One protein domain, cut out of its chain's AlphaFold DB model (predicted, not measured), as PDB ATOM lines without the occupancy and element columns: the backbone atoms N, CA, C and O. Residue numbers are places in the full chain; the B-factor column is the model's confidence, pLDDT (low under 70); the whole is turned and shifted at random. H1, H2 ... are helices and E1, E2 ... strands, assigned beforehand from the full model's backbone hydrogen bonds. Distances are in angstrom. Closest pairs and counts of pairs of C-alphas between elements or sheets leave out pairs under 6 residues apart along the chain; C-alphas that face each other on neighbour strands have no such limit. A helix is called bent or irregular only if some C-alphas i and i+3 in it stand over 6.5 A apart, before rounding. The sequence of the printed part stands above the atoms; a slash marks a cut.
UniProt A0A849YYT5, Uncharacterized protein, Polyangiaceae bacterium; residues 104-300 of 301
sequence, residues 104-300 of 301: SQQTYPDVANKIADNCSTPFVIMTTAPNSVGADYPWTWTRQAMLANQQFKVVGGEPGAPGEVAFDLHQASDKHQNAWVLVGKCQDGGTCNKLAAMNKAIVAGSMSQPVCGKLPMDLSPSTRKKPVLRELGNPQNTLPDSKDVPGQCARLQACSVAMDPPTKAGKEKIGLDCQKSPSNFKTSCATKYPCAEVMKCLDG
ATOM      1  N   SER A 104     341.349 352.809 234.497       70.31
ATOM      2  CA  SER A 104     342.410 352.803 235.510       70.31
ATOM      3  C   SER A 104     343.642 353.624 235.097       70.31
ATOM      4  O   SER A 104     344.377 354.109 235.957       70.31
ATOM      5  N   GLN A 105     343.840 353.838 233.792       76.12
ATOM      6  CA  GLN A 105     344.944 354.615 233.220       76.12
ATOM      7  C   GLN A 105     344.562 356.071 232.932       76.12
ATOM      8  O   GLN A 105     345.377 356.838 232.411       76.12
ATOM      9  N   GLN A 106     343.329 356.465 233.262       80.69
ATOM     10  CA  GLN A 106     342.832 357.793 232.946       80.69
ATOM     11  C   GLN A 106     343.604 358.868 233.708       80.69
ATOM     12  O   GLN A 106     343.724 358.834 234.937       80.69
ATOM     13  N   THR A 107     344.076 359.868 232.965       84.69
ATOM     14  CA  THR A 107     344.713 361.060 233.527       84.69
ATOM     15  C   THR A 107     343.823 362.275 233.318       84.69
ATOM     16  O   THR A 107     343.180 362.441 232.283       84.69
ATOM     17  N   TYR A 108     343.769 363.119 234.341       87.50
ATOM     18  CA  TYR A 108     342.916 364.297 234.386       87.50
ATOM     19  C   TYR A 108     343.752 365.567 234.293       87.50
ATOM     20  O   TYR A 108     344.904 365.559 234.736       87.50
ATOM     21  N   PRO A 109     343.189 366.671 233.770       87.50
ATOM     22  CA  PRO A 109     343.833 367.969 233.863       87.50
ATOM     23  C   PRO A 109     344.185 368.295 235.313       87.50
ATOM     24  O   PRO A 109     343.358 368.162 236.217       87.50
ATOM     25  N   ASP A 110     345.418 368.733 235.520       87.62
ATOM     26  CA  ASP A 110     345.933 369.022 236.848       87.62
ATOM     27  C   ASP A 110     345.132 370.110 237.578       87.62
ATOM     28  O   ASP A 110     344.646 371.082 236.992       87.62
ATOM     29  N   VAL A 111     345.041 369.972 238.902       91.06
ATOM     30  CA  VAL A 111     344.528 371.032 239.776       91.06
ATOM     31  C   VAL A 111     345.611 372.075 240.046       91.06
ATOM     32  O   VAL A 111     346.785 371.741 240.181       91.06
ATOM     33  N   ALA A 112     345.215 373.345 240.158       89.62
ATOM     34  CA  ALA A 112     346.152 374.456 240.351       89.62
ATOM     35  C   ALA A 112     346.932 374.366 241.677       89.62
ATOM     36  O   ALA A 112     348.119 374.666 241.720       89.62
ATOM     37  N   ASN A 113     346.269 373.926 242.748       91.81
ATOM     38  CA  ASN A 113     346.843 373.874 244.091       91.81
ATOM     39  C   ASN A 113     347.152 372.425 244.459       91.81
ATOM     40  O   ASN A 113     346.375 371.808 245.177       91.81
ATOM     41  N   LYS A 114     348.239 371.860 243.926       95.75
ATOM     42  CA  LYS A 114     348.685 370.509 244.301       95.75
ATOM     43  C   LYS A 114     349.333 370.502 245.685       95.75
ATOM     44  O   LYS A 114     349.964 371.477 246.087       95.75
ATOM     45  N   ILE A 115     349.235 369.370 246.372       97.19
ATOM     46  CA  ILE A 115     349.990 369.090 247.601       97.19
ATOM     47  C   ILE A 115     351.133 368.110 247.322       97.19
ATOM     48  O   ILE A 115     351.078 367.356 246.353       97.19
ATOM     49  N   ALA A 116     352.171 368.125 248.157       97.12
ATOM     50  CA  ALA A 116     353.306 367.216 248.021       97.12
ATOM     51  C   ALA A 116     352.932 365.771 248.394       97.12
ATOM     52  O   ALA A 116     352.147 365.552 249.319       97.12
ATOM     53  N   ASP A 117     353.534 364.789 247.717       95.31
ATOM     54  CA  ASP A 117     353.238 363.362 247.917       95.31
ATOM     55  C   ASP A 117     353.534 362.889 249.348       95.31
ATOM     56  O   ASP A 117     352.800 362.068 249.889       95.31
ATOM     57  N   ASN A 118     354.546 363.470 249.999       94.94
ATOM     58  CA  ASN A 118     354.938 363.179 251.382       94.94
ATOM     59  C   ASN A 118     354.113 363.934 252.444       94.94
ATOM     60  O   ASN A 118     354.548 364.057 253.591       94.94
ATOM     61  N   CYS A 119     352.947 364.471 252.080       96.06
ATOM     62  CA  CYS A 119     352.042 365.094 253.035       96.06
ATOM     63  C   CYS A 119     351.608 364.090 254.117       96.06
ATOM     64  O   CYS A 119     351.052 363.042 253.809       96.06
ATOM     65  N   SER A 120     351.792 364.443 255.393       92.75
ATOM     66  CA  SER A 120     351.457 363.569 256.528       92.75
ATOM     67  C   SER A 120     349.959 363.350 256.726       92.75
ATOM     68  O   SER A 120     349.549 362.419 257.414       92.75
ATOM     69  N   THR A 121     349.128 364.265 256.227       94.38
ATOM     70  CA  THR A 121     347.676 364.215 256.417       94.38
ATOM     71  C   THR A 121     346.982 364.791 255.183       94.38
ATOM     72  O   THR A 121     346.578 365.959 255.190       94.38
ATOM     73  N   PRO A 122     346.928 364.026 254.080       96.75
ATOM     74  CA  PRO A 122     346.388 364.509 252.823       96.75
ATOM     75  C   PRO A 122     344.868 364.309 252.762       96.75
ATOM     76  O   PRO A 122     344.333 363.221 252.985       96.75
ATOM     77  N   PHE A 123     344.171 365.387 252.416       96.19
ATOM     78  CA  PHE A 123     342.726 365.426 252.229       96.19
ATOM     79  C   PHE A 123     342.363 366.041 250.880       96.19
ATOM     80  O   PHE A 123     343.155 366.756 250.274       96.19
ATOM     81  N   VAL A 124     341.128 365.824 250.440       96.69
ATOM     82  CA  VAL A 124     340.491 366.549 249.340       96.69
ATOM     83  C   VAL A 124     339.130 367.028 249.804       96.69
ATOM     84  O   VAL A 124     338.283 366.220 250.180       96.69
ATOM     85  N   ILE A 125     338.873 368.331 249.728       95.44
ATOM     86  CA  ILE A 125     337.493 368.820 249.740       95.44
ATOM     87  C   ILE A 125     336.919 368.470 248.373       95.44
ATOM     88  O   ILE A 125     337.353 369.034 247.376       95.44
ATOM     89  N   MET A 126     335.985 367.523 248.306       95.12
ATOM     90  CA  MET A 126     335.420 367.059 247.035       95.12
ATOM     91  C   MET A 126     334.390 368.062 246.520       95.12
ATOM     92  O   MET A 126     334.465 368.554 245.393       95.12
ATOM     93  N   THR A 127     333.398 368.358 247.351       94.50
ATOM     94  CA  THR A 127     332.263 369.214 247.010       94.50
ATOM     95  C   THR A 127     331.512 369.619 248.280       94.50
ATOM     96  O   THR A 127     331.746 369.068 249.361       94.50
ATOM     97  N   THR A 128     330.619 370.592 248.147       93.62
ATOM     98  CA  THR A 128     329.793 371.137 249.224       93.62
ATOM     99  C   THR A 128     328.326 371.124 248.818       93.62
ATOM    100  O   THR A 128     328.008 371.358 247.654       93.62
ATOM    101  N   ALA A 129     327.433 370.920 249.778       93.75
ATOM    102  CA  ALA A 129     325.993 371.026 249.597       93.75
ATOM    103  C   ALA A 129     325.389 371.903 250.707       93.75
ATOM    104  O   ALA A 129     325.918 371.931 251.821       93.75
ATOM    105  N   PRO A 130     324.303 372.643 250.434       94.69
ATOM    106  CA  PRO A 130     323.672 373.487 251.444       94.69
ATOM    107  C   PRO A 130     323.117 372.645 252.601       94.69
ATOM    108  O   PRO A 130     322.755 371.487 252.423       94.69
ATOM    109  N   ASN A 131     322.992 373.228 253.794       93.94
ATOM    110  CA  ASN A 131     322.484 372.498 254.962       93.94
ATOM    111  C   ASN A 131     321.089 371.872 254.728       93.94
ATOM    112  O   ASN A 131     320.781 370.819 255.283       93.94
ATOM    113  N   SER A 132     320.270 372.489 253.866       95.56
ATOM    114  CA  SER A 132     318.902 372.065 253.542       95.56
ATOM    115  C   SER A 132     318.787 370.670 252.927       95.56
ATOM    116  O   SER A 132     317.715 370.079 253.012       95.56
ATOM    117  N   VAL A 133     319.853 370.125 252.328       93.06
ATOM    118  CA  VAL A 133     319.809 368.764 251.762       93.06
ATOM    119  C   VAL A 133     320.030 367.665 252.803       93.06
ATOM    120  O   VAL A 133     319.754 366.501 252.525       93.06
ATOM    121  N   GLY A 134     320.515 368.018 253.998       91.81
ATOM    122  CA  GLY A 134     320.793 367.063 255.067       91.81
ATOM    123  C   GLY A 134     322.031 366.183 254.841       91.81
ATOM    124  O   GLY A 134     322.706 366.235 253.812       91.81
ATOM    125  N   ALA A 135     322.339 365.363 255.849       89.38
ATOM    126  CA  ALA A 135     323.511 364.483 255.848       89.38
ATOM    127  C   ALA A 135     323.387 363.297 254.875       89.38
ATOM    128  O   ALA A 135     324.399 362.750 254.438       89.38
ATOM    129  N   ASP A 136     322.154 362.926 254.527       89.88
ATOM    130  CA  ASP A 136     321.835 361.790 253.658       89.88
ATOM    131  C   ASP A 136     321.790 362.180 252.173       89.88
ATOM    132  O   ASP A 136     321.303 361.422 251.335       89.88
ATOM    133  N   TYR A 137     322.305 363.369 251.825       90.81
ATOM    134  CA  TYR A 137     322.433 363.791 250.436       90.81
ATOM    135  C   TYR A 137     323.188 362.717 249.627       90.81
ATOM    136  O   TYR A 137     324.262 362.280 250.046       90.81
ATOM    137  N   PRO A 138     322.667 362.276 248.467       89.00
ATOM    138  CA  PRO A 138     323.172 361.081 247.786       89.00
ATOM    139  C   PRO A 138     324.532 361.268 247.102       89.00
ATOM    140  O   PRO A 138     325.131 360.289 246.662       89.00
ATOM    141  N   TRP A 139     325.021 362.511 246.968       92.62
ATOM    142  CA  TRP A 139     326.284 362.836 246.285       92.62
ATOM    143  C   TRP A 139     326.413 362.167 244.908       92.62
ATOM    144  O   TRP A 139     327.493 361.722 244.517       92.62
ATOM    145  N   THR A 140     325.301 362.094 244.169       92.62
ATOM    146  CA  THR A 140     325.142 361.267 242.966       92.62
ATOM    147  C   THR A 140     326.273 361.451 241.956       92.62
ATOM    148  O   THR A 140     326.835 360.475 241.471       92.62
ATOM    149  N   TRP A 141     326.672 362.694 241.685       94.25
ATOM    150  CA  TRP A 141     327.770 362.995 240.768       94.25
ATOM    151  C   TRP A 141     329.107 362.418 241.223       94.25
ATOM    152  O   TRP A 141     329.763 361.724 240.450       94.25
ATOM    153  N   THR A 142     329.485 362.637 242.484       93.88
ATOM    154  CA  THR A 142     330.716 362.077 243.050       93.88
ATOM    155  C   THR A 142     330.661 360.551 243.073       93.88
ATOM    156  O   THR A 142     331.640 359.896 242.731       93.88
ATOM    157  N   ARG A 143     329.503 359.966 243.407       92.56
ATOM    158  CA  ARG A 143     329.294 358.513 243.378       92.56
ATOM    159  C   ARG A 143     329.568 357.940 241.986       92.56
ATOM    160  O   ARG A 143     330.349 356.998 241.858       92.56
ATOM    161  N   GLN A 144     328.979 358.528 240.945       93.75
ATOM    162  CA  GLN A 144     329.182 358.069 239.568       93.75
ATOM    163  C   GLN A 144     330.608 358.331 239.064       93.75
ATOM    164  O   GLN A 144     331.147 357.510 238.321       93.75
ATOM    165  N   ALA A 145     331.241 359.421 239.510       93.50
ATOM    166  CA  ALA A 145     332.638 359.733 239.223       93.50
ATOM    167  C   ALA A 145     333.582 358.652 239.772       93.50
ATOM    168  O   ALA A 145     334.432 358.148 239.037       93.50
ATOM    169  N   MET A 146     333.377 358.225 241.022       92.44
ATOM    170  CA  MET A 146     334.144 357.135 241.632       92.44
ATOM    171  C   MET A 146     333.899 355.798 240.929       92.44
ATOM    172  O   MET A 146     334.849 355.079 240.641       92.44
ATOM    173  N   LEU A 147     332.649 355.482 240.576       90.88
ATOM    174  CA  LEU A 147     332.329 354.250 239.847       90.88
ATOM    175  C   LEU A 147     332.946 354.208 238.439       90.88
ATOM    176  O   LEU A 147     333.202 353.135 237.895       90.88
ATOM    177  N   ALA A 148     333.122 355.361 237.790       91.31
ATOM    178  CA  ALA A 148     333.765 355.441 236.479       91.31
ATOM    179  C   ALA A 148     335.291 355.281 236.560       91.31
ATOM    180  O   ALA A 148     335.914 354.906 235.573       91.31
ATOM    181  N   ASN A 149     335.883 355.528 237.732       89.81
ATOM    182  CA  ASN A 149     337.324 355.627 237.924       89.81
ATOM    183  C   ASN A 149     337.869 354.516 238.811       89.81
ATOM    184  O   ASN A 149     338.035 354.682 240.018       89.81
ATOM    185  N   GLN A 150     338.240 353.404 238.183       86.06
ATOM    186  CA  GLN A 150     338.774 352.233 238.886       86.06
ATOM    187  C   GLN A 150     340.207 352.414 239.411       86.06
ATOM    188  O   GLN A 150     340.718 351.540 240.103       86.06
ATOM    189  N   GLN A 151     340.848 353.556 239.133       88.81
ATOM    190  CA  GLN A 151     342.148 353.906 239.716       88.81
ATOM    191  C   GLN A 151     342.086 354.161 241.232       88.81
ATOM    192  O   GLN A 151     343.124 354.180 241.890       88.81
ATOM    193  N   PHE A 152     340.885 354.368 241.787       91.56
ATOM    194  CA  PHE A 152     340.682 354.581 243.214       91.56
ATOM    195  C   PHE A 152     339.940 353.408 243.843       91.56
ATOM    196  O   PHE A 152     338.859 353.020 243.400       91.56
ATOM    197  N   LYS A 153     340.477 352.898 244.947       91.06
ATOM    198  CA  LYS A 153     339.815 351.899 245.782       91.06
ATOM    199  C   LYS A 153     339.196 352.584 246.992       91.06
ATOM    200  O   LYS A 153     339.903 353.090 247.860       91.06
ATOM    201  N   VAL A 154     337.868 352.585 247.070       90.56
ATOM    202  CA  VAL A 154     337.162 353.166 248.217       90.56
ATOM    203  C   VAL A 154     337.208 352.209 249.404       90.56
ATOM    204  O   VAL A 154     336.760 351.067 249.304       90.56
ATOM    205  N   VAL A 155     337.721 352.676 250.540       90.94
ATOM    206  CA  VAL A 155     337.830 351.907 251.785       90.94
ATOM    207  C   VAL A 155     336.964 352.516 252.891       90.94
ATOM    208  O   VAL A 155     336.681 353.713 252.917       90.94
ATOM    209  N   GLY A 156     336.500 351.677 253.823       86.75
ATOM    210  CA  GLY A 156     335.671 352.130 254.950       86.75
ATOM    211  C   GLY A 156     336.457 352.790 256.093       86.75
ATOM    212  O   GLY A 156     335.875 353.555 256.872       86.75
ATOM    213  N   GLY A 157     337.752 352.475 256.196       87.62
ATOM    214  CA  GLY A 157     338.672 352.919 257.248       87.62
ATOM    215  C   GLY A 157     339.635 354.009 256.786       87.62
ATOM    216  O   GLY A 157     339.318 354.766 255.874       87.62
ATOM    217  N   GLU A 158     340.792 354.098 257.436       91.19
ATOM    218  CA  GLU A 158     341.880 354.963 256.974       91.19
ATOM    219  C   GLU A 158     342.547 354.317 255.744       91.19
ATOM    220  O   GLU A 158     342.764 353.100 255.767       91.19
ATOM    221  N   PRO A 159     342.827 355.070 254.666       94.56
ATOM    222  CA  PRO A 159     343.596 354.559 253.530       94.56
ATOM    223  C   PRO A 159     344.947 354.006 253.987       94.56
ATOM    224  O   PRO A 159     345.618 354.653 254.781       94.56
ATOM    225  N   GLY A 160     345.339 352.820 253.511       94.88
ATOM    226  CA  GLY A 160     346.613 352.193 253.887       94.88
ATOM    227  C   GLY A 160     347.648 352.159 252.763       94.88
ATOM    228  O   GLY A 160     348.824 351.898 253.016       94.88
ATOM    229  N   ALA A 161     347.228 352.411 251.522       95.56
ATOM    230  CA  ALA A 161     348.080 352.343 250.341       95.56
ATOM    231  C   ALA A 161     347.749 353.451 249.323       95.56
ATOM    232  O   ALA A 161     346.618 353.949 249.303       95.56
ATOM    233  N   PRO A 162     348.701 353.823 248.445       94.75
ATOM    234  CA  PRO A 162     348.420 354.701 247.314       94.75
ATOM    235  C   PRO A 162     347.252 354.189 246.465       94.75
ATOM    236  O   PRO A 162     347.130 352.988 246.219       94.75
ATOM    237  N   GLY A 163     346.384 355.098 246.023       92.56
ATOM    238  CA  GLY A 163     345.148 354.765 245.308       92.56
ATOM    239  C   GLY A 163     343.973 354.349 246.204       92.56
ATOM    240  O   GLY A 163     342.843 354.300 245.720       92.56
ATOM    241  N   GLU A 164     344.176 354.105 247.504       94.12
ATOM    242  CA  GLU A 164     343.063 353.944 248.444       94.12
ATOM    243  C   GLU A 164     342.527 355.304 248.898       94.12
ATOM    244  O   GLU A 164     343.282 356.233 249.196       94.12
ATOM    245  N   VAL A 165     341.201 355.423 248.960       94.75
ATOM    246  CA  VAL A 165     340.517 356.645 249.393       94.75
ATOM    247  C   VAL A 165     339.386 356.313 250.355       94.75
ATOM    248  O   VAL A 165     338.677 355.323 250.189       94.75
ATOM    249  N   ALA A 166     339.179 357.160 251.353       93.94
ATOM    250  CA  ALA A 166     338.046 357.059 252.266       93.94
ATOM    251  C   ALA A 166     337.255 358.358 252.242       93.94
ATOM    252  O   ALA A 166     337.831 359.429 252.090       93.94
ATOM    253  N   PHE A 167     335.940 358.282 252.420       93.88
ATOM    254  CA  PHE A 167     335.101 359.475 252.453       93.88
ATOM    255  C   PHE A 167     334.503 359.686 253.833       93.88
ATOM    256  O   PHE A 167     334.006 358.754 254.472       93.88
ATOM    257  N   ASP A 168     334.522 360.940 254.257       92.38
ATOM    258  CA  ASP A 168     333.852 361.424 255.447       92.38
ATOM    259  C   ASP A 168     333.019 362.656 255.078       92.38
ATOM    260  O   ASP A 168     333.364 363.436 254.188       92.38
ATOM    261  N   LEU A 169     331.890 362.810 255.758       93.12
ATOM    262  CA  LEU A 169     331.022 363.965 255.636       93.12
ATOM    263  C   LEU A 169     331.192 364.839 256.873       93.12
ATOM    264  O   LEU A 169     331.137 364.337 257.992       93.12
ATOM    265  N   HIS A 170     331.374 366.135 256.667       93.19
ATOM    266  CA  HIS A 170     331.499 367.121 257.732       93.19
ATOM    267  C   HIS A 170     330.440 368.204 257.571       93.19
ATOM    268  O   HIS A 170     330.006 368.487 256.456       93.19
ATOM    269  N   GLN A 171     330.063 368.835 258.675       92.88
ATOM    270  CA  GLN A 171     329.316 370.081 258.642       92.88
ATOM    271  C   GLN A 171     330.302 371.230 258.863       92.88
ATOM    272  O   GLN A 171     331.114 371.196 259.793       92.88
ATOM    273  N   ALA A 172     330.270 372.214 257.972       92.56
ATOM    274  CA  ALA A 172     331.027 373.446 258.139       92.56
ATOM    275  C   ALA A 172     330.426 374.306 259.255       92.56
ATOM    276  O   ALA A 172     329.309 374.057 259.709       92.56
ATOM    277  N   SER A 173     331.172 375.310 259.708       91.06
ATOM    278  CA  SER A 173     330.679 376.250 260.714       91.06
ATOM    279  C   SER A 173     329.517 377.111 260.198       91.06
ATOM    280  O   SER A 173     329.190 377.148 259.005       91.06
ATOM    281  N   ASP A 174     328.917 377.865 261.113       90.00
ATOM    282  CA  ASP A 174     327.901 378.882 260.846       90.00
ATOM    283  C   ASP A 174     328.356 379.933 259.817       90.00
ATOM    284  O   ASP A 174     327.569 380.332 258.958       90.00
ATOM    285  N   LYS A 175     329.646 380.301 259.816       89.94
ATOM    286  CA  LYS A 175     330.265 381.173 258.796       89.94
ATOM    287  C   LYS A 175     330.093 380.646 257.372       89.94
ATOM    288  O   LYS A 175     330.067 381.421 256.420       89.94
ATOM    289  N   HIS A 176     329.976 379.331 257.231       89.88
ATOM    290  CA  HIS A 176     329.748 378.629 255.973       89.88
ATOM    291  C   HIS A 176     328.320 378.075 255.885       89.88
ATOM    292  O   HIS A 176     328.075 377.081 255.203       89.88
ATOM    293  N   GLN A 177     327.374 378.712 256.583       92.25
ATOM    294  CA  GLN A 177     325.947 378.378 256.571       92.25
ATOM    295  C   GLN A 177     325.657 376.919 256.950       92.25
ATOM    296  O   GLN A 177     324.678 376.334 256.486       92.25
ATOM    297  N   ASN A 178     326.515 376.315 257.781       91.62
ATOM    298  CA  ASN A 178     326.419 374.908 258.165       91.62
ATOM    299  C   ASN A 178     326.348 373.948 256.962       91.62
ATOM    300  O   ASN A 178     325.666 372.923 257.018       91.62
ATOM    301  N   ALA A 179     327.009 374.297 255.852       93.62
ATOM    302  CA  ALA A 179     327.032 373.479 254.647       93.62
ATOM    303  C   ALA A 179     327.625 372.088 254.918       93.62
ATOM    304  O   ALA A 179     328.572 371.926 255.691       93.62
ATOM    305  N   TRP A 180     327.089 371.084 254.233       93.94
ATOM    306  CA  TRP A 180     327.637 369.737 254.218       93.94
ATOM    307  C   TRP A 180     328.833 369.680 253.273       93.94
ATOM    308  O   TRP A 180     328.740 370.087 252.116       93.94
ATOM    309  N   VAL A 181     329.959 369.165 253.753       94.81
ATOM    310  CA  VAL A 181     331.219 369.087 253.014       94.81
ATOM    311  C   VAL A 181     331.645 367.637 252.903       94.81
ATOM    312  O   VAL A 181     331.908 366.975 253.909       94.81
ATOM    313  N   LEU A 182     331.734 367.151 251.667       95.06
ATOM    314  CA  LEU A 182     332.258 365.827 251.381       95.06
ATOM    315  C   LEU A 182     333.784 365.896 251.297       95.06
ATOM    316  O   LEU A 182     334.333 366.588 250.436       95.06
ATOM    317  N   VAL A 183     334.460 365.158 252.172       95.12
ATOM    318  CA  VAL A 183     335.920 365.122 252.264       95.12
ATOM    319  C   VAL A 183     336.421 363.732 251.888       95.12
ATOM    320  O   VAL A 183     335.989 362.730 252.457       95.12
ATOM    321  N   GLY A 184     337.340 363.676 250.927       95.62
ATOM    322  CA  GLY A 184     338.148 362.498 250.631       95.62
ATOM    323  C   GLY A 184     339.422 362.503 251.472       95.62
ATOM    324  O   GLY A 184     340.088 363.529 251.590       95.62
ATOM    325  N   LYS A 185     339.769 361.364 252.055       95.38
ATOM    326  CA  LYS A 185     341.057 361.096 252.696       95.38
ATOM    327  C   LYS A 185     341.884 360.210 251.789       95.38
ATOM    328  O   LYS A 185     341.328 359.289 251.186       95.38
ATOM    329  N   CYS A 186     343.185 360.456 251.741       96.94
ATOM    330  CA  CYS A 186     344.130 359.648 250.978       96.94
ATOM    331  C   CYS A 186     345.294 359.223 251.872       96.94
ATOM    332  O   CYS A 186     345.498 359.793 252.941       96.94
ATOM    333  N   GLN A 187     346.077 358.251 251.410       96.31
ATOM    334  CA  GLN A 187     347.337 357.890 252.059       96.31
ATOM    335  C   GLN A 187     348.457 358.896 251.743       96.31
ATOM    336  O   GLN A 187     349.324 359.147 252.575       96.31
ATOM    337  N   ASP A 188     348.445 359.464 250.536       96.94
ATOM    338  CA  ASP A 188     349.506 360.325 250.011       96.94
ATOM    339  C   ASP A 188     348.945 361.512 249.211       96.94
ATOM    340  O   ASP A 188     347.784 361.525 248.774       96.94
ATOM    341  N   GLY A 189     349.786 362.530 249.016       96.94
ATOM    342  CA  GLY A 189     349.409 363.740 248.287       96.94
ATOM    343  C   GLY A 189     349.089 363.501 246.810       96.94
ATOM    344  O   GLY A 189     348.165 364.120 246.281       96.94
ATOM    345  N   GLY A 190     349.780 362.566 246.159       96.25
ATOM    346  CA  GLY A 190     349.593 362.227 244.750       96.25
ATOM    347  C   GLY A 190     348.211 361.638 244.482       96.25
ATOM    348  O   GLY A 190     347.515 362.076 243.562       96.25
ATOM    349  N   THR A 191     347.764 360.713 245.331       96.88
ATOM    350  CA  THR A 191     346.405 360.156 245.306       96.88
ATOM    351  C   THR A 191     345.355 361.260 245.471       96.88
ATOM    352  O   THR A 191     344.410 361.331 244.685       96.88
ATOM    353  N   CYS A 192     345.546 362.179 246.421       97.56
ATOM    354  CA  CYS A 192     344.635 363.307 246.641       97.56
ATOM    355  C   CYS A 192     344.613 364.305 245.473       97.56
ATOM    356  O   CYS A 192     343.543 364.761 245.068       97.56
ATOM    357  N   ASN A 193     345.763 364.603 244.866       97.31
ATOM    358  CA  ASN A 193     345.837 365.447 243.673       97.31
ATOM    359  C   ASN A 193     345.045 364.829 242.507       97.31
ATOM    360  O   ASN A 193     344.255 365.525 241.865       97.31
ATOM    361  N   LYS A 194     345.207 363.520 242.265       96.06
ATOM    362  CA  LYS A 194     344.468 362.786 241.224       96.06
ATOM    363  C   LYS A 194     342.969 362.742 241.512       96.06
ATOM    364  O   LYS A 194     342.171 362.974 240.608       96.06
ATOM    365  N   LEU A 195     342.582 362.486 242.764       96.56
ATOM    366  CA  LEU A 195     341.181 362.452 243.185       96.56
ATOM    367  C   LEU A 195     340.501 363.812 242.965       96.56
ATOM    368  O   LEU A 195     339.401 363.874 242.414       96.56
ATOM    369  N   ALA A 196     341.176 364.905 243.334       96.88
ATOM    370  CA  ALA A 196     340.684 366.262 243.120       96.88
ATOM    371  C   ALA A 196     340.549 366.601 241.626       96.88
ATOM    372  O   ALA A 196     339.536 367.165 241.212       96.88
ATOM    373  N   ALA A 197     341.548 366.237 240.816       95.38
ATOM    374  CA  ALA A 197     341.538 366.449 239.369       95.38
ATOM    375  C   ALA A 197     340.388 365.693 238.688       95.38
ATOM    376  O   ALA A 197     339.620 366.286 237.930       95.38
ATOM    377  N   MET A 198     340.217 364.414 239.030       95.31
ATOM    378  CA  MET A 198     339.116 363.579 238.551       95.31
ATOM    379  C   MET A 198     337.759 364.195 238.887       95.31
ATOM    380  O   MET A 198     336.931 364.412 237.998       95.31
ATOM    381  N   ASN A 199     337.536 364.535 240.159       95.44
ATOM    382  CA  ASN A 199     336.239 365.045 240.583       95.44
ATOM    383  C   ASN A 199     335.931 366.405 239.946       95.44
ATOM    384  O   ASN A 199     334.796 366.643 239.544       95.44
ATOM    385  N   LYS A 200     336.938 367.266 239.769       94.06
ATOM    386  CA  LYS A 200     336.787 368.547 239.067       94.06
ATOM    387  C   LYS A 200     336.462 368.379 237.579       94.06
ATOM    388  O   LYS A 200     335.708 369.181 237.035       94.06
ATOM    389  N   ALA A 201     337.022 367.362 236.925       92.88
ATOM    390  CA  ALA A 201     336.755 367.082 235.516       92.88
ATOM    391  C   ALA A 201     335.342 366.518 235.287       92.88
ATOM    392  O   ALA A 201     334.708 366.833 234.283       92.88
ATOM    393  N   ILE A 202     334.837 365.696 236.211       92.94
ATOM    394  CA  ILE A 202     333.530 365.033 236.070       92.94
ATOM    395  C   ILE A 202     332.390 365.885 236.633       92.94
ATOM    396  O   ILE A 202     331.340 366.020 236.002       92.94
ATOM    397  N   VAL A 203     332.566 366.448 237.826       92.38
ATOM    398  CA  VAL A 203     331.513 367.161 238.552       92.38
ATOM    399  C   VAL A 203     331.582 368.642 238.209       92.38
ATOM    400  O   VAL A 203     332.366 369.405 238.776       92.38
ATOM    401  N   ALA A 204     330.744 369.061 237.264       85.94
ATOM    402  CA  ALA A 204     330.705 370.443 236.804       85.94
ATOM    403  C   ALA A 204     330.477 371.429 237.966       85.94
ATOM    404  O   ALA A 204     329.561 371.269 238.769       85.94
ATOM    405  N   GLY A 205     331.319 372.464 238.042       86.62
ATOM    406  CA  GLY A 205     331.272 373.461 239.118       86.62
ATOM    407  C   GLY A 205     331.898 373.002 240.437       86.62
ATOM    408  O   GLY A 205     331.928 373.780 241.388       86.62
ATOM    409  N   SER A 206     332.434 371.778 240.512       90.56
ATOM    410  CA  SER A 206     333.175 371.338 241.689       90.56
ATOM    411  C   SER A 206     334.426 372.191 241.901       90.56
ATOM    412  O   SER A 206     335.263 372.368 241.012       90.56
ATOM    413  N   MET A 207     334.572 372.669 243.133       89.44
ATOM    414  CA  MET A 207     335.763 373.353 243.625       89.44
ATOM    415  C   MET A 207     336.679 372.364 244.349       89.44
ATOM    416  O   MET A 207     337.179 372.670 245.428       89.44
ATOM    417  N   SER A 208     336.870 371.165 243.781       95.19
ATOM    418  CA  SER A 208     337.726 370.155 244.400       95.19
ATOM    419  C   SER A 208     339.139 370.674 244.626       95.19
ATOM    420  O   SER A 208     339.789 371.159 243.695       95.19
ATOM    421  N   GLN A 209     339.606 370.568 245.867       95.31
ATOM    422  CA  GLN A 209     340.899 371.095 246.291       95.31
ATOM    423  C   GLN A 209     341.581 370.109 247.237       95.31
ATOM    424  O   GLN A 209     340.996 369.769 248.273       95.31
ATOM    425  N   PRO A 210     342.799 369.641 246.910       96.75
ATOM    426  CA  PRO A 210     343.587 368.869 247.848       96.75
ATOM    427  C   PRO A 210     344.158 369.801 248.928       96.75
ATOM    428  O   PRO A 210     344.469 370.967 248.679       96.75
ATOM    429  N   VAL A 211     344.271 369.288 250.147       95.44
ATOM    430  CA  VAL A 211     344.720 370.013 251.336       95.44
ATOM    431  C   VAL A 211     345.689 369.129 252.101       95.44
ATOM    432  O   VAL A 211     345.439 367.939 252.277       95.44
ATOM    433  N   CYS A 212     346.785 369.716 252.577       95.94
ATOM    434  CA  CYS A 212     347.725 369.035 253.452       95.94
ATOM    435  C   CYS A 212     347.597 369.554 254.886       95.94
ATOM    436  O   CYS A 212     347.729 370.755 255.124       95.94
ATOM    437  N   GLY A 213     347.364 368.658 255.843       92.56
ATOM    438  CA  GLY A 213     347.273 369.002 257.259       92.56
ATOM    439  C   GLY A 213     345.851 369.354 257.691       92.56
ATOM    440  O   GLY A 213     344.918 368.587 257.478       92.56
ATOM    441  N   LYS A 214     345.675 370.492 258.371       88.12
ATOM    442  CA  LYS A 214     344.379 370.863 258.956       88.12
ATOM    443  C   LYS A 214     343.353 371.158 257.859       88.12
ATOM    444  O   LYS A 214     343.614 371.952 256.958       88.12
ATOM    445  N   LEU A 215     342.167 370.560 257.981       84.88
ATOM    446  CA  LEU A 215     341.058 370.829 257.072       84.88
ATOM    447  C   LEU A 215     340.664 372.323 257.095       84.88
ATOM    448  O   LEU A 215     340.576 372.905 258.183       84.88
ATOM    449  N   PRO A 216     340.398 372.947 255.932       75.12
ATOM    450  CA  PRO A 216     339.880 374.313 255.863       75.12
ATOM    451  C   PRO A 216     338.401 374.353 256.294       75.12
ATOM    452  O   PRO A 216     337.773 373.309 256.425       75.12
ATOM    453  N   MET A 217     337.825 375.553 256.445       73.00
ATOM    454  CA  MET A 217     336.381 375.794 256.683       73.00
ATOM    455  C   MET A 217     335.830 375.430 258.075       73.00
ATOM    456  O   MET A 217     334.642 375.139 258.206       73.00
ATOM    457  N   ASP A 218     336.669 375.467 259.118       81.50
ATOM    458  CA  ASP A 218     336.258 375.181 260.505       81.50
ATOM    459  C   ASP A 218     335.464 373.855 260.626       81.50
ATOM    460  O   ASP A 218     334.509 373.745 261.393       81.50
ATOM    461  N   LEU A 219     335.847 372.836 259.840       84.44
ATOM    462  CA  LEU A 219     335.176 371.534 259.833       84.44
ATOM    463  C   LEU A 219     335.408 370.823 261.166       84.44
ATOM    464  O   LEU A 219     336.528 370.424 261.492       84.44
ATOM    465  N   SER A 220     334.339 370.650 261.945       68.50
ATOM    466  CA  SER A 220     334.444 370.012 263.255       68.50
ATOM    467  C   SER A 220     334.520 368.485 263.127       68.50
ATOM    468  O   SER A 220     333.640 367.883 262.496       68.50
ATOM    469  N   PRO A 221     335.480 367.812 263.794       74.69
ATOM    470  CA  PRO A 221     335.487 366.356 263.930       74.69
ATOM    471  C   PRO A 221     334.211 365.793 264.573       74.69
ATOM    472  O   PRO A 221     333.837 364.665 264.271       74.69
ATOM    473  N   SER A 222     333.512 366.572 265.413       77.38
ATOM    474  CA  SER A 222     332.262 366.140 266.064       77.38
ATOM    475  C   SER A 222     331.090 365.979 265.092       77.38
ATOM    476  O   SER A 222     330.121 365.295 265.404       77.38
ATOM    477  N   THR A 223     331.183 366.581 263.904       79.81
ATOM    478  CA  THR A 223     330.152 366.503 262.854       79.81
ATOM    479  C   THR A 223     330.447 365.413 261.826       79.81
ATOM    480  O   THR A 223     329.703 365.260 260.858       79.81
ATOM    481  N   ARG A 224     331.533 364.653 262.030       85.88
ATOM    482  CA  ARG A 224     331.978 363.603 261.119       85.88
ATOM    483  C   ARG A 224     330.919 362.507 261.026       85.88
ATOM    484  O   ARG A 224     330.655 361.796 261.993       85.88
ATOM    485  N   LYS A 225     330.378 362.321 259.829       87.44
ATOM    486  CA  LYS A 225     329.469 361.229 259.472       87.44
ATOM    487  C   LYS A 225     330.061 360.410 258.334       87.44
ATOM    488  O   LYS A 225     330.909 360.885 257.580       87.44
ATOM    489  N   LYS A 226     329.611 359.163 258.193       84.69
ATOM    490  CA  LYS A 226     329.910 358.370 256.999       84.69
ATOM    491  C   LYS A 226     328.913 358.754 255.903       84.69
ATOM    492  O   LYS A 226     327.717 358.664 256.161       84.69
ATOM    493  N   PRO A 227     329.370 359.196 254.720       79.81
ATOM    494  CA  PRO A 227     328.459 359.533 253.637       79.81
ATOM    495  C   PRO A 227     327.819 358.266 253.065       79.81
ATOM    496  O   PRO A 227     328.367 357.162 253.185       79.81
ATOM    497  N   VAL A 228     326.712 358.444 252.341       74.44
ATOM    498  CA  VAL A 228     326.049 357.402 251.534       74.44
ATOM    499  C   VAL A 228     326.861 357.107 250.258       74.44
ATOM    500  O   VAL A 228     326.378 357.133 249.135       74.44
ATOM    501  N   LEU A 229     328.161 356.869 250.431       73.12
ATOM    502  CA  LEU A 229     329.109 356.438 249.401       73.12
ATOM    503  C   LEU A 229     329.689 355.055 249.723       73.12
ATOM    504  O   LEU A 229     330.452 354.501 248.940       73.12
ATOM    505  N   ARG A 230     329.340 354.481 250.883       51.47
ATOM    506  CA  ARG A 230     329.906 353.224 251.396       51.47
ATOM    507  C   ARG A 230     329.633 352.020 250.487       51.47
ATOM    508  O   ARG A 230     330.377 351.045 250.528       51.47
ATOM    509  N   GLU A 231     328.618 352.110 249.634       61.84
ATOM    510  CA  GLU A 231     328.297 351.089 248.634       61.84
ATOM    511  C   GLU A 231     329.280 351.056 247.453       61.84
ATOM    512  O   GLU A 231     329.258 350.092 246.698       61.84
ATOM    513  N   LEU A 232     330.187 352.038 247.311       61.09
ATOM    514  CA  LEU A 232     331.196 352.084 246.237       61.09
ATOM    515  C   LEU A 232     332.165 350.889 246.226       61.09
ATOM    516  O   LEU A 232     332.844 350.674 245.228       61.09
ATOM    517  N   GLY A 233     332.214 350.084 247.295       59.47
ATOM    518  CA  GLY A 233     332.944 348.813 247.300       59.47
ATOM    519  C   GLY A 233     332.308 347.719 246.428       59.47
ATOM    520  O   GLY A 233     332.971 346.729 246.131       59.47
ATOM    521  N   ASN A 234     331.047 347.885 246.009       70.69
ATOM    522  CA  ASN A 234     330.368 346.998 245.069       70.69
ATOM    523  C   ASN A 234     329.828 347.805 243.871       70.69
ATOM    524  O   ASN A 234     328.787 348.457 243.996       70.69
ATOM    525  N   PRO A 235     330.475 347.718 242.692       67.75
ATOM    526  CA  PRO A 235     330.072 348.450 241.497       67.75
ATOM    527  C   PRO A 235     328.593 348.293 241.120       67.75
ATOM    528  O   PRO A 235     327.963 349.263 240.698       67.75
ATOM    529  N   GLN A 236     328.015 347.103 241.323       69.94
ATOM    530  CA  GLN A 236     326.629 346.816 240.934       69.94
ATOM    531  C   GLN A 236     325.604 347.553 241.793       69.94
ATOM    532  O   GLN A 236     324.572 347.979 241.286       69.94
ATOM    533  N   ASN A 237     325.920 347.794 243.066       75.62
ATOM    534  CA  ASN A 237     325.037 348.542 243.960       75.62
ATOM    535  C   ASN A 237     325.099 350.050 243.703       75.62
ATOM    536  O   ASN A 237     324.372 350.806 244.328       75.62
ATOM    537  N   THR A 238     326.000 350.509 242.830       80.62
ATOM    538  CA  THR A 238     326.253 351.938 242.597       80.62
ATOM    539  C   THR A 238     325.816 352.443 241.235       80.62
ATOM    540  O   THR A 238     325.939 353.639 240.963       80.62
ATOM    541  N   LEU A 239     325.276 351.555 240.400       90.50
ATOM    542  CA  LEU A 239     324.645 351.941 239.147       90.50
ATOM    543  C   LEU A 239     323.350 352.717 239.425       90.50
ATOM    544  O   LEU A 239     322.647 352.406 240.387       90.50
ATOM    545  N   PRO A 240     323.037 353.739 238.615       92.38
ATOM    546  CA  PRO A 240     321.798 354.481 238.772       92.38
ATOM    547  C   PRO A 240     320.597 353.613 238.384       92.38
ATOM    548  O   PRO A 240     320.631 352.893 237.382       92.38
ATOM    549  N   ASP A 241     319.511 353.734 239.145       91.06
ATOM    550  CA  ASP A 241     318.242 353.095 238.815       91.06
ATOM    551  C   ASP A 241     317.657 353.636 237.504       91.06
ATOM    552  O   ASP A 241     317.924 354.764 237.078       91.06
ATOM    553  N   SER A 242     316.762 352.864 236.881       90.50
ATOM    554  CA  SER A 242     316.059 353.286 235.658       90.50
ATOM    555  C   SER A 242     315.228 354.567 235.841       90.50
ATOM    556  O   SER A 242     314.972 355.274 234.867       90.50
ATOM    557  N   LYS A 243     314.841 354.883 237.082       93.19
ATOM    558  CA  LYS A 243     314.075 356.079 237.456       93.19
ATOM    559  C   LYS A 243     314.953 357.238 237.952       93.19
ATOM    560  O   LYS A 243     314.458 358.358 238.052       93.19
ATOM    561  N   ASP A 244     316.231 356.996 238.248       94.44
ATOM    562  CA  ASP A 244     317.170 358.018 238.726       94.44
ATOM    563  C   ASP A 244     317.795 358.767 237.542       94.44
ATOM    564  O   ASP A 244     318.951 358.559 237.171       94.44
ATOM    565  N   VAL A 245     317.009 359.643 236.914       95.25
ATOM    566  CA  VAL A 245     317.477 360.470 235.791       95.25
ATOM    567  C   VAL A 245     318.727 361.291 236.158       95.25
ATOM    568  O   VAL A 245     319.680 361.280 235.372       95.25
ATOM    569  N   PRO A 246     318.807 361.960 237.332       94.81
ATOM    570  CA  PRO A 246     320.032 362.642 237.746       94.81
ATOM    571  C   PRO A 246     321.254 361.721 237.783       94.81
ATOM    572  O   PRO A 246     322.313 362.111 237.281       94.81
ATOM    573  N   GLY A 247     321.118 360.508 238.325       95.44
ATOM    574  CA  GLY A 247     322.187 359.511 238.357       95.44
ATOM    575  C   GLY A 247     322.571 358.974 236.992       95.44
ATOM    576  O   GLY A 247     323.762 358.835 236.715       95.44
ATOM    577  N   GLN A 248     321.601 358.756 236.107       96.88
ATOM    578  CA  GLN A 248     321.872 358.353 234.730       96.88
ATOM    579  C   GLN A 248     322.697 359.414 234.003       96.88
ATOM    580  O   GLN A 248     323.758 359.105 233.465       96.88
ATOM    581  N   CYS A 249     322.272 360.677 234.051       97.12
ATOM    582  CA  CYS A 249     323.007 361.774 233.426       97.12
ATOM    583  C   CYS A 249     324.408 361.961 234.032       97.12
ATOM    584  O   CYS A 249     325.379 362.157 233.297       97.12
ATOM    585  N   ALA A 250     324.539 361.841 235.358       96.38
ATOM    586  CA  ALA A 250     325.834 361.890 236.032       96.38
ATOM    587  C   ALA A 250     326.764 360.753 235.587       96.38
ATOM    588  O   ALA A 250     327.960 360.966 235.390       96.38
ATOM    589  N   ARG A 251     326.221 359.552 235.379       96.12
ATOM    590  CA  ARG A 251     326.967 358.386 234.903       96.12
ATOM    591  C   ARG A 251     327.397 358.525 233.445       96.12
ATOM    592  O   ARG A 251     328.536 358.184 233.140       96.12
ATOM    593  N   LEU A 252     326.546 359.073 232.574       96.00
ATOM    594  CA  LEU A 252     326.932 359.389 231.194       96.00
ATOM    595  C   LEU A 252     328.107 360.376 231.163       96.00
ATOM    596  O   LEU A 252     329.091 360.116 230.475       96.00
ATOM    597  N   GLN A 253     328.052 361.451 231.962       95.94
ATOM    598  CA  GLN A 253     329.184 362.374 232.102       95.94
ATOM    599  C   GLN A 253     330.430 361.658 232.611       95.94
ATOM    600  O   GLN A 253     331.495 361.789 232.019       95.94
ATOM    601  N   ALA A 254     330.307 360.921 233.716       95.44
ATOM    602  CA  ALA A 254     331.442 360.275 234.353       95.44
ATOM    603  C   ALA A 254     332.145 359.305 233.397       95.44
ATOM    604  O   ALA A 254     333.368 359.321 233.315       95.44
ATOM    605  N   CYS A 255     331.387 358.512 232.634       94.81
ATOM    606  CA  CYS A 255     331.957 357.585 231.663       94.81
ATOM    607  C   CYS A 255     332.523 358.274 230.420       94.81
ATOM    608  O   CYS A 255     333.599 357.883 229.984       94.81
ATOM    609  N   SER A 256     331.863 359.303 229.883       93.06
ATOM    610  CA  SER A 256     332.414 360.089 228.770       93.06
ATOM    611  C   SER A 256     333.764 360.692 229.159       93.06
ATOM    612  O   SER A 256     334.764 360.449 228.496       93.06
ATOM    613  N   VAL A 257     333.830 361.355 230.314       92.56
ATOM    614  CA  VAL A 257     335.060 361.985 230.805       92.56
ATOM    615  C   VAL A 257     336.145 360.967 231.181       92.56
ATOM    616  O   VAL A 257     337.328 361.260 231.014       92.56
ATOM    617  N   ALA A 258     335.775 359.786 231.688       91.31
ATOM    618  CA  ALA A 258     336.733 358.739 232.045       91.31
ATOM    619  C   ALA A 258     337.323 358.002 230.830       91.31
ATOM    620  O   ALA A 258     338.409 357.442 230.941       91.31
ATOM    621  N   MET A 259     336.610 357.986 229.698       89.38
ATOM    622  CA  MET A 259     337.040 357.330 228.454       89.38
ATOM    623  C   MET A 259     337.660 358.317 227.451       89.38
ATOM    624  O   MET A 259     338.367 357.913 226.522       89.38
ATOM    625  N   ASP A 260     337.401 359.613 227.625       85.44
ATOM    626  CA  ASP A 260     337.989 360.671 226.817       85.44
ATOM    627  C   ASP A 260     339.510 360.730 226.982       85.44
ATOM    628  O   ASP A 260     340.024 360.575 228.091       85.44
ATOM    629  N   PRO A 261     340.265 361.062 225.923       80.12
ATOM    630  CA  PRO A 261     341.669 361.388 226.099       80.12
ATOM    631  C   PRO A 261     341.822 362.598 227.044       80.12
ATOM    632  O   PRO A 261     340.959 363.485 227.055       80.12
ATOM    633  N   PRO A 262     342.949 362.729 227.766       75.69
ATOM    634  CA  PRO A 262     343.156 363.794 228.758       75.69
ATOM    635  C   PRO A 262     342.944 365.214 228.211       75.69
ATOM    636  O   PRO A 262     342.496 366.113 228.918       75.69
ATOM    637  N   THR A 263     343.208 365.428 226.918       76.69
ATOM    638  CA  THR A 263     342.998 366.713 226.236       76.69
ATOM    639  C   THR A 263     341.525 367.094 226.055       76.69
ATOM    640  O   THR A 263     341.241 368.245 225.710       76.69
ATOM    641  N   LYS A 264     340.593 366.148 226.220       79.94
ATOM    642  CA  LYS A 264     339.138 366.326 226.074       79.94
ATOM    643  C   LYS A 264     338.370 366.128 227.383       79.94
ATOM    644  O   LYS A 264     337.323 366.752 227.543       79.94
ATOM    645  N   ALA A 265     338.920 365.355 228.319       76.50
ATOM    646  CA  ALA A 265     338.308 365.065 229.611       76.50
ATOM    647  C   ALA A 265     337.777 366.336 230.312       76.50
ATOM    648  O   ALA A 265     338.511 367.295 230.558       76.50
ATOM    649  N   GLY A 266     336.476 366.342 230.616       74.44
ATOM    650  CA  GLY A 266     335.782 367.420 231.332       74.44
ATOM    651  C   GLY A 266     335.437 368.665 230.505       74.44
ATOM    652  O   GLY A 266     334.901 369.628 231.059       74.44
ATOM    653  N   LYS A 267     335.721 368.681 229.193       77.81
ATOM    654  CA  LYS A 267     335.316 369.789 228.304       77.81
ATOM    655  C   LYS A 267     333.859 369.680 227.873       77.81
ATOM    656  O   LYS A 267     333.169 370.696 227.788       77.81
ATOM    657  N   GLU A 268     333.397 368.463 227.617       80.38
ATOM    658  CA  GLU A 268     332.002 368.196 227.289       80.38
ATOM    659  C   GLU A 268     331.160 368.124 228.565       80.38
ATOM    660  O   GLU A 268     331.606 367.627 229.599       80.38
ATOM    661  N   LYS A 269     329.937 368.658 228.504       87.56
ATOM    662  CA  LYS A 269     329.010 368.747 229.643       87.56
ATOM    663  C   LYS A 269     327.747 367.924 229.398       87.56
ATOM    664  O   LYS A 269     326.646 368.348 229.755       87.56
ATOM    665  N   ILE A 270     327.923 366.738 228.812       91.44
ATOM    666  CA  ILE A 270     326.835 365.831 228.438       91.44
ATOM    667  C   ILE A 270     325.874 365.563 229.599       91.44
ATOM    668  O   ILE A 270     324.666 365.523 229.393       91.44
ATOM    669  N   GLY A 271     326.366 365.447 230.835       92.88
ATOM    670  CA  GLY A 271     325.499 365.201 231.985       92.88
ATOM    671  C   GLY A 271     324.593 366.384 232.333       92.88
ATOM    672  O   GLY A 271     323.437 366.175 232.687       92.88
ATOM    673  N   LEU A 272     325.071 367.627 232.207       92.44
ATOM    674  CA  LEU A 272     324.233 368.806 232.460       92.44
ATOM    675  C   LEU A 272     323.207 369.010 231.349       92.44
ATOM    676  O   LEU A 272     322.065 369.366 231.626       92.44
ATOM    677  N   ASP A 273     323.597 368.774 230.100       94.62
ATOM    678  CA  ASP A 273     322.667 368.875 228.976       94.62
ATOM    679  C   ASP A 273     321.634 367.739 229.013       94.62
ATOM    680  O   ASP A 273     320.448 367.979 228.783       94.62
ATOM    681  N   CYS A 274     322.042 366.547 229.461       96.19
ATOM    682  CA  CYS A 274     321.145 365.446 229.797       96.19
ATOM    683  C   CYS A 274     320.144 365.829 230.884       96.19
ATOM    684  O   CYS A 274     318.957 365.589 230.710       96.19
ATOM    685  N   GLN A 275     320.562 366.494 231.963       95.00
ATOM    686  CA  GLN A 275     319.624 366.917 233.008       95.00
ATOM    687  C   GLN A 275     318.594 367.942 232.519       95.00
ATOM    688  O   GLN A 275     317.454 367.923 232.975       95.00
ATOM    689  N   LYS A 276     318.967 368.818 231.578       95.81
ATOM    690  CA  LYS A 276     318.044 369.803 230.990       95.81
ATOM    691  C   LYS A 276     317.050 369.175 230.016       95.81
ATOM    692  O   LYS A 276     315.942 369.682 229.862       95.81
ATOM    693  N   SER A 277     317.444 368.123 229.301       96.06
ATOM    694  CA  SER A 277     316.594 367.478 228.293       96.06
ATOM    695  C   SER A 277     316.855 365.969 228.209       96.06
ATOM    696  O   SER A 277     317.397 365.502 227.205       96.06
ATOM    697  N   PRO A 278     316.447 365.182 229.226       95.00
ATOM    698  CA  PRO A 278     316.820 363.767 229.330       95.00
ATOM    699  C   PRO A 278     316.374 362.919 228.138       95.00
ATOM    700  O   PRO A 278     317.078 362.000 227.736       95.00
ATOM    701  N   SER A 279     315.236 363.261 227.527       95.75
ATOM    702  CA  SER A 279     314.680 362.573 226.356       95.75
ATOM    703  C   SER A 279     315.576 362.621 225.114       95.75
ATOM    704  O   SER A 279     315.406 361.798 224.220       95.75
ATOM    705  N   ASN A 280     316.525 363.562 225.048       95.44
ATOM    706  CA  ASN A 280     317.471 363.682 223.934       95.44
ATOM    707  C   ASN A 280     318.698 362.770 224.099       95.44
ATOM    708  O   ASN A 280     319.552 362.723 223.216       95.44
ATOM    709  N   PHE A 281     318.799 362.054 225.220       95.19
ATOM    710  CA  PHE A 281     319.934 361.204 225.554       95.19
ATOM    711  C   PHE A 281     319.482 359.758 225.747       95.19
ATOM    712  O   PHE A 281     318.392 359.476 226.242       95.19
ATOM    713  N   LYS A 282     320.355 358.807 225.403       95.31
ATOM    714  CA  LYS A 282     320.132 357.377 225.667       95.31
ATOM    715  C   LYS A 282     320.424 357.059 227.140       95.31
ATOM    716  O   LYS A 282     321.393 356.369 227.454       95.31
ATOM    717  N   THR A 283     319.617 357.576 228.063       95.19
ATOM    718  CA  THR A 283     319.889 357.464 229.509       95.19
ATOM    719  C   THR A 283     319.896 356.020 230.019       95.19
ATOM    720  O   THR A 283     320.600 355.709 230.976       95.19
ATOM    721  N   SER A 284     319.223 355.097 229.324       95.19
ATOM    722  CA  SER A 284     319.281 353.657 229.603       95.19
ATOM    723  C   SER A 284     320.697 353.072 229.499       95.19
ATOM    724  O   SER A 284     321.013 352.124 230.222       95.19
ATOM    725  N   CYS A 285     321.582 353.661 228.684       96.25
ATOM    726  CA  CYS A 285     322.987 353.260 228.597       96.25
ATOM    727  C   CYS A 285     323.736 353.434 229.926       96.25
ATOM    728  O   CYS A 285     324.686 352.703 230.185       96.25
ATOM    729  N   ALA A 286     323.300 354.348 230.798       96.06
ATOM    730  CA  ALA A 286     323.944 354.605 232.085       96.06
ATOM    731  C   ALA A 286     323.869 353.420 233.067       96.06
ATOM    732  O   ALA A 286     324.658 353.347 234.004       96.06
ATOM    733  N   THR A 287     322.951 352.479 232.841       94.00
ATOM    734  CA  THR A 287     322.812 351.255 233.648       94.00
ATOM    735  C   THR A 287     323.854 350.185 233.310       94.00
ATOM    736  O   THR A 287     323.904 349.139 233.950       94.00
ATOM    737  N   LYS A 288     324.684 350.411 232.283       93.00
ATOM    738  CA  LYS A 288     325.714 349.464 231.859       93.00
ATOM    739  C   LYS A 288     326.980 349.594 232.708       93.00
ATOM    740  O   LYS A 288     327.351 350.669 233.187       93.00
ATOM    741  N   TYR A 289     327.671 348.471 232.852       89.94
ATOM    742  CA  TYR A 289     328.972 348.380 233.497       89.94
ATOM    743  C   TYR A 289     329.883 347.462 232.676       89.94
ATOM    744  O   TYR A 289     329.421 346.385 232.295       89.94
ATOM    745  N   PRO A 290     331.160 347.824 232.443       91.19
ATOM    746  CA  PRO A 290     331.866 349.056 232.846       91.19
ATOM    747  C   PRO A 290     331.563 350.267 231.933       91.19
ATOM    748  O   PRO A 290     330.687 350.198 231.075       91.19
ATOM    749  N   CYS A 291     332.285 351.389 232.092       92.81
ATOM    750  CA  CYS A 291     332.110 352.579 231.241       92.81
ATOM    751  C   CYS A 291     332.325 352.316 229.744       92.81
ATOM    752  O   CYS A 291     331.682 352.972 228.930       92.81
ATOM    753  N   ALA A 292     333.138 351.324 229.368       92.19
ATOM    754  CA  ALA A 292     333.270 350.906 227.972       92.19
ATOM    755  C   ALA A 292     331.922 350.464 227.362       92.19
ATOM    756  O   ALA A 292     331.603 350.843 226.238       92.19
ATOM    757  N   GLU A 293     331.088 349.750 228.127       93.94
ATOM    758  CA  GLU A 293     329.746 349.335 227.688       93.94
ATOM    759  C   GLU A 293     328.768 350.514 227.623       93.94
ATOM    760  O   GLU A 293     327.888 350.551 226.762       93.94
ATOM    761  N   VAL A 294     328.940 351.513 228.498       94.69
ATOM    762  CA  VAL A 294     328.183 352.773 228.424       94.69
ATOM    763  C   VAL A 294     328.506 353.492 227.113       94.69
ATOM    764  O   VAL A 294     327.586 353.840 226.375       94.69
ATOM    765  N   MET A 295     329.793 353.661 226.792       92.62
ATOM    766  CA  MET A 295     330.224 354.349 225.569       92.62
ATOM    767  C   MET A 295     329.800 353.597 224.307       92.62
ATOM    768  O   MET A 295     329.239 354.203 223.398       92.62
ATOM    769  N   LYS A 296     329.944 352.268 224.286       93.81
ATOM    770  CA  LYS A 296     329.464 351.428 223.181       93.81
ATOM    771  C   LYS A 296     327.959 351.608 222.927       93.81
ATOM    772  O   LYS A 296     327.529 351.794 221.789       93.81
ATOM    773  N   CYS A 297     327.160 351.628 223.995       95.25
ATOM    774  CA  CYS A 297     325.718 351.858 223.915       95.25
ATOM    775  C   CYS A 297     325.366 353.261 223.378       95.25
ATOM    776  O   CYS A 297     324.446 353.407 222.559       95.25
ATOM    777  N   LEU A 298     326.107 354.295 223.796       91.38
ATOM    778  CA  LEU A 298     325.931 355.661 223.296       91.38
ATOM    779  C   LEU A 298     326.209 355.744 221.788       91.38
ATOM    780  O   LEU A 298     325.351 356.237 221.048       91.38
ATOM    781  N   ASP A 299     327.316 355.148 221.337       88.69
ATOM    782  CA  ASP A 299     327.746 355.113 219.931       88.69
ATOM    783  C   ASP A 299     326.823 354.280 219.025       88.69
ATOM    784  O   ASP A 299     326.873 354.406 217.802       88.69
ATOM    785  N   GLY A 300     325.954 353.445 219.607       76.06
ATOM    786  CA  GLY A 300     325.031 352.588 218.858       76.06
ATOM    787  C   GLY A 300     325.721 351.439 218.121       76.06
ATOM    788  O   GLY A 300     325.227 351.023 217.073       76.06
TER     789      GLY A 300
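This is residues 104 to 300 of the 301 residues of an uncharacterized protein of Polyangiaceae bacterium (UniProt A0A849YYT5). A strongly twisted sheet of four antiparallel strands, with H2 along one face, makes one end of the domain, and a cluster of helices round H5 makes the other. H1 sits between them near the middle, the small H3 and H4 pack on H1, and H6, H7 and H8 pack round H5. The printed part has 197 residues, under half of them in named elements, with four strands and eight helices in the order E1 H1 E2 E3 H2 E4 H3 H4 H5 H6 H7 H8, a mixed class. The sheet's order is E2 E3 E1 E4. The whole is compact, with a radius of gyration of the C-alphas of 16.1 A and spans of 48 by 35 by 29 A.

The strands are E1, residues 122 to 129, 21.7 A long from C-alpha 122 at (346.388, 364.509, 252.823), E2, 164 to 171, 23.5 A, E3, 180 to 186, 19.6 A, and E4, 209 to 212. The helices are H1, 140 to 148, H2, 189 to 202, 20.1 A, H3, 230 to 233, H4, 235 to 238, H5, 245 to 259, 21.1 A, H6, 270 to 276, H7, 283 to 287, and H8, 291 to 299, ending at C-alpha 299 (327.746, 355.113, 219.931). H3 is irregular, but only just: C-alphas 230 and 233 are 6.7 A apart.

E2 and E3 form a hairpin, with N 168 and O 183 2.9 A apart. Between the antiparallel neighbours E3 and E1, N 124 and O 184 are within hydrogen-bond range at 2.8 A, and between the antiparallel neighbours E1 and E4, N 211 and O 123 are within hydrogen-bond range at 2.8 A. H2 is on the sheet, making two layers, helix over strands, at a height of 7.8 A. E1, H1, E2 and E3, H2, E4 are split strand-helix-strand units, two strands running the same way with another between them in the sheet, both with right-handed crossovers. H5, the hub, touches H1 at Ala 254 and Ala 145, their closest C-alphas, 5.0 A. H5 and H6 form a helical hairpin at a shallow tilt of 18 degrees; their closest C-alphas, Cys 249 and Gly 271, are 4.5 A apart. H8 touches H5 about perpendicular, at 79 degrees. In H1, H2, H5, H6 and H8 every O i to N i+4 pair is within hydrogen-bond range; H7 has 0 of 1, but 2 of 2 O i to N i+3 pairs.

The C-alphas farthest apart, Ser 222 and Gly 300, are 49.6 A apart. The printed part has no cut. The links H1 to E2 and E4 to H3 are long. Mean pLDDT of the printed part is 90.0; residues 220, 230 to 233 and 235 to 236 are under 70.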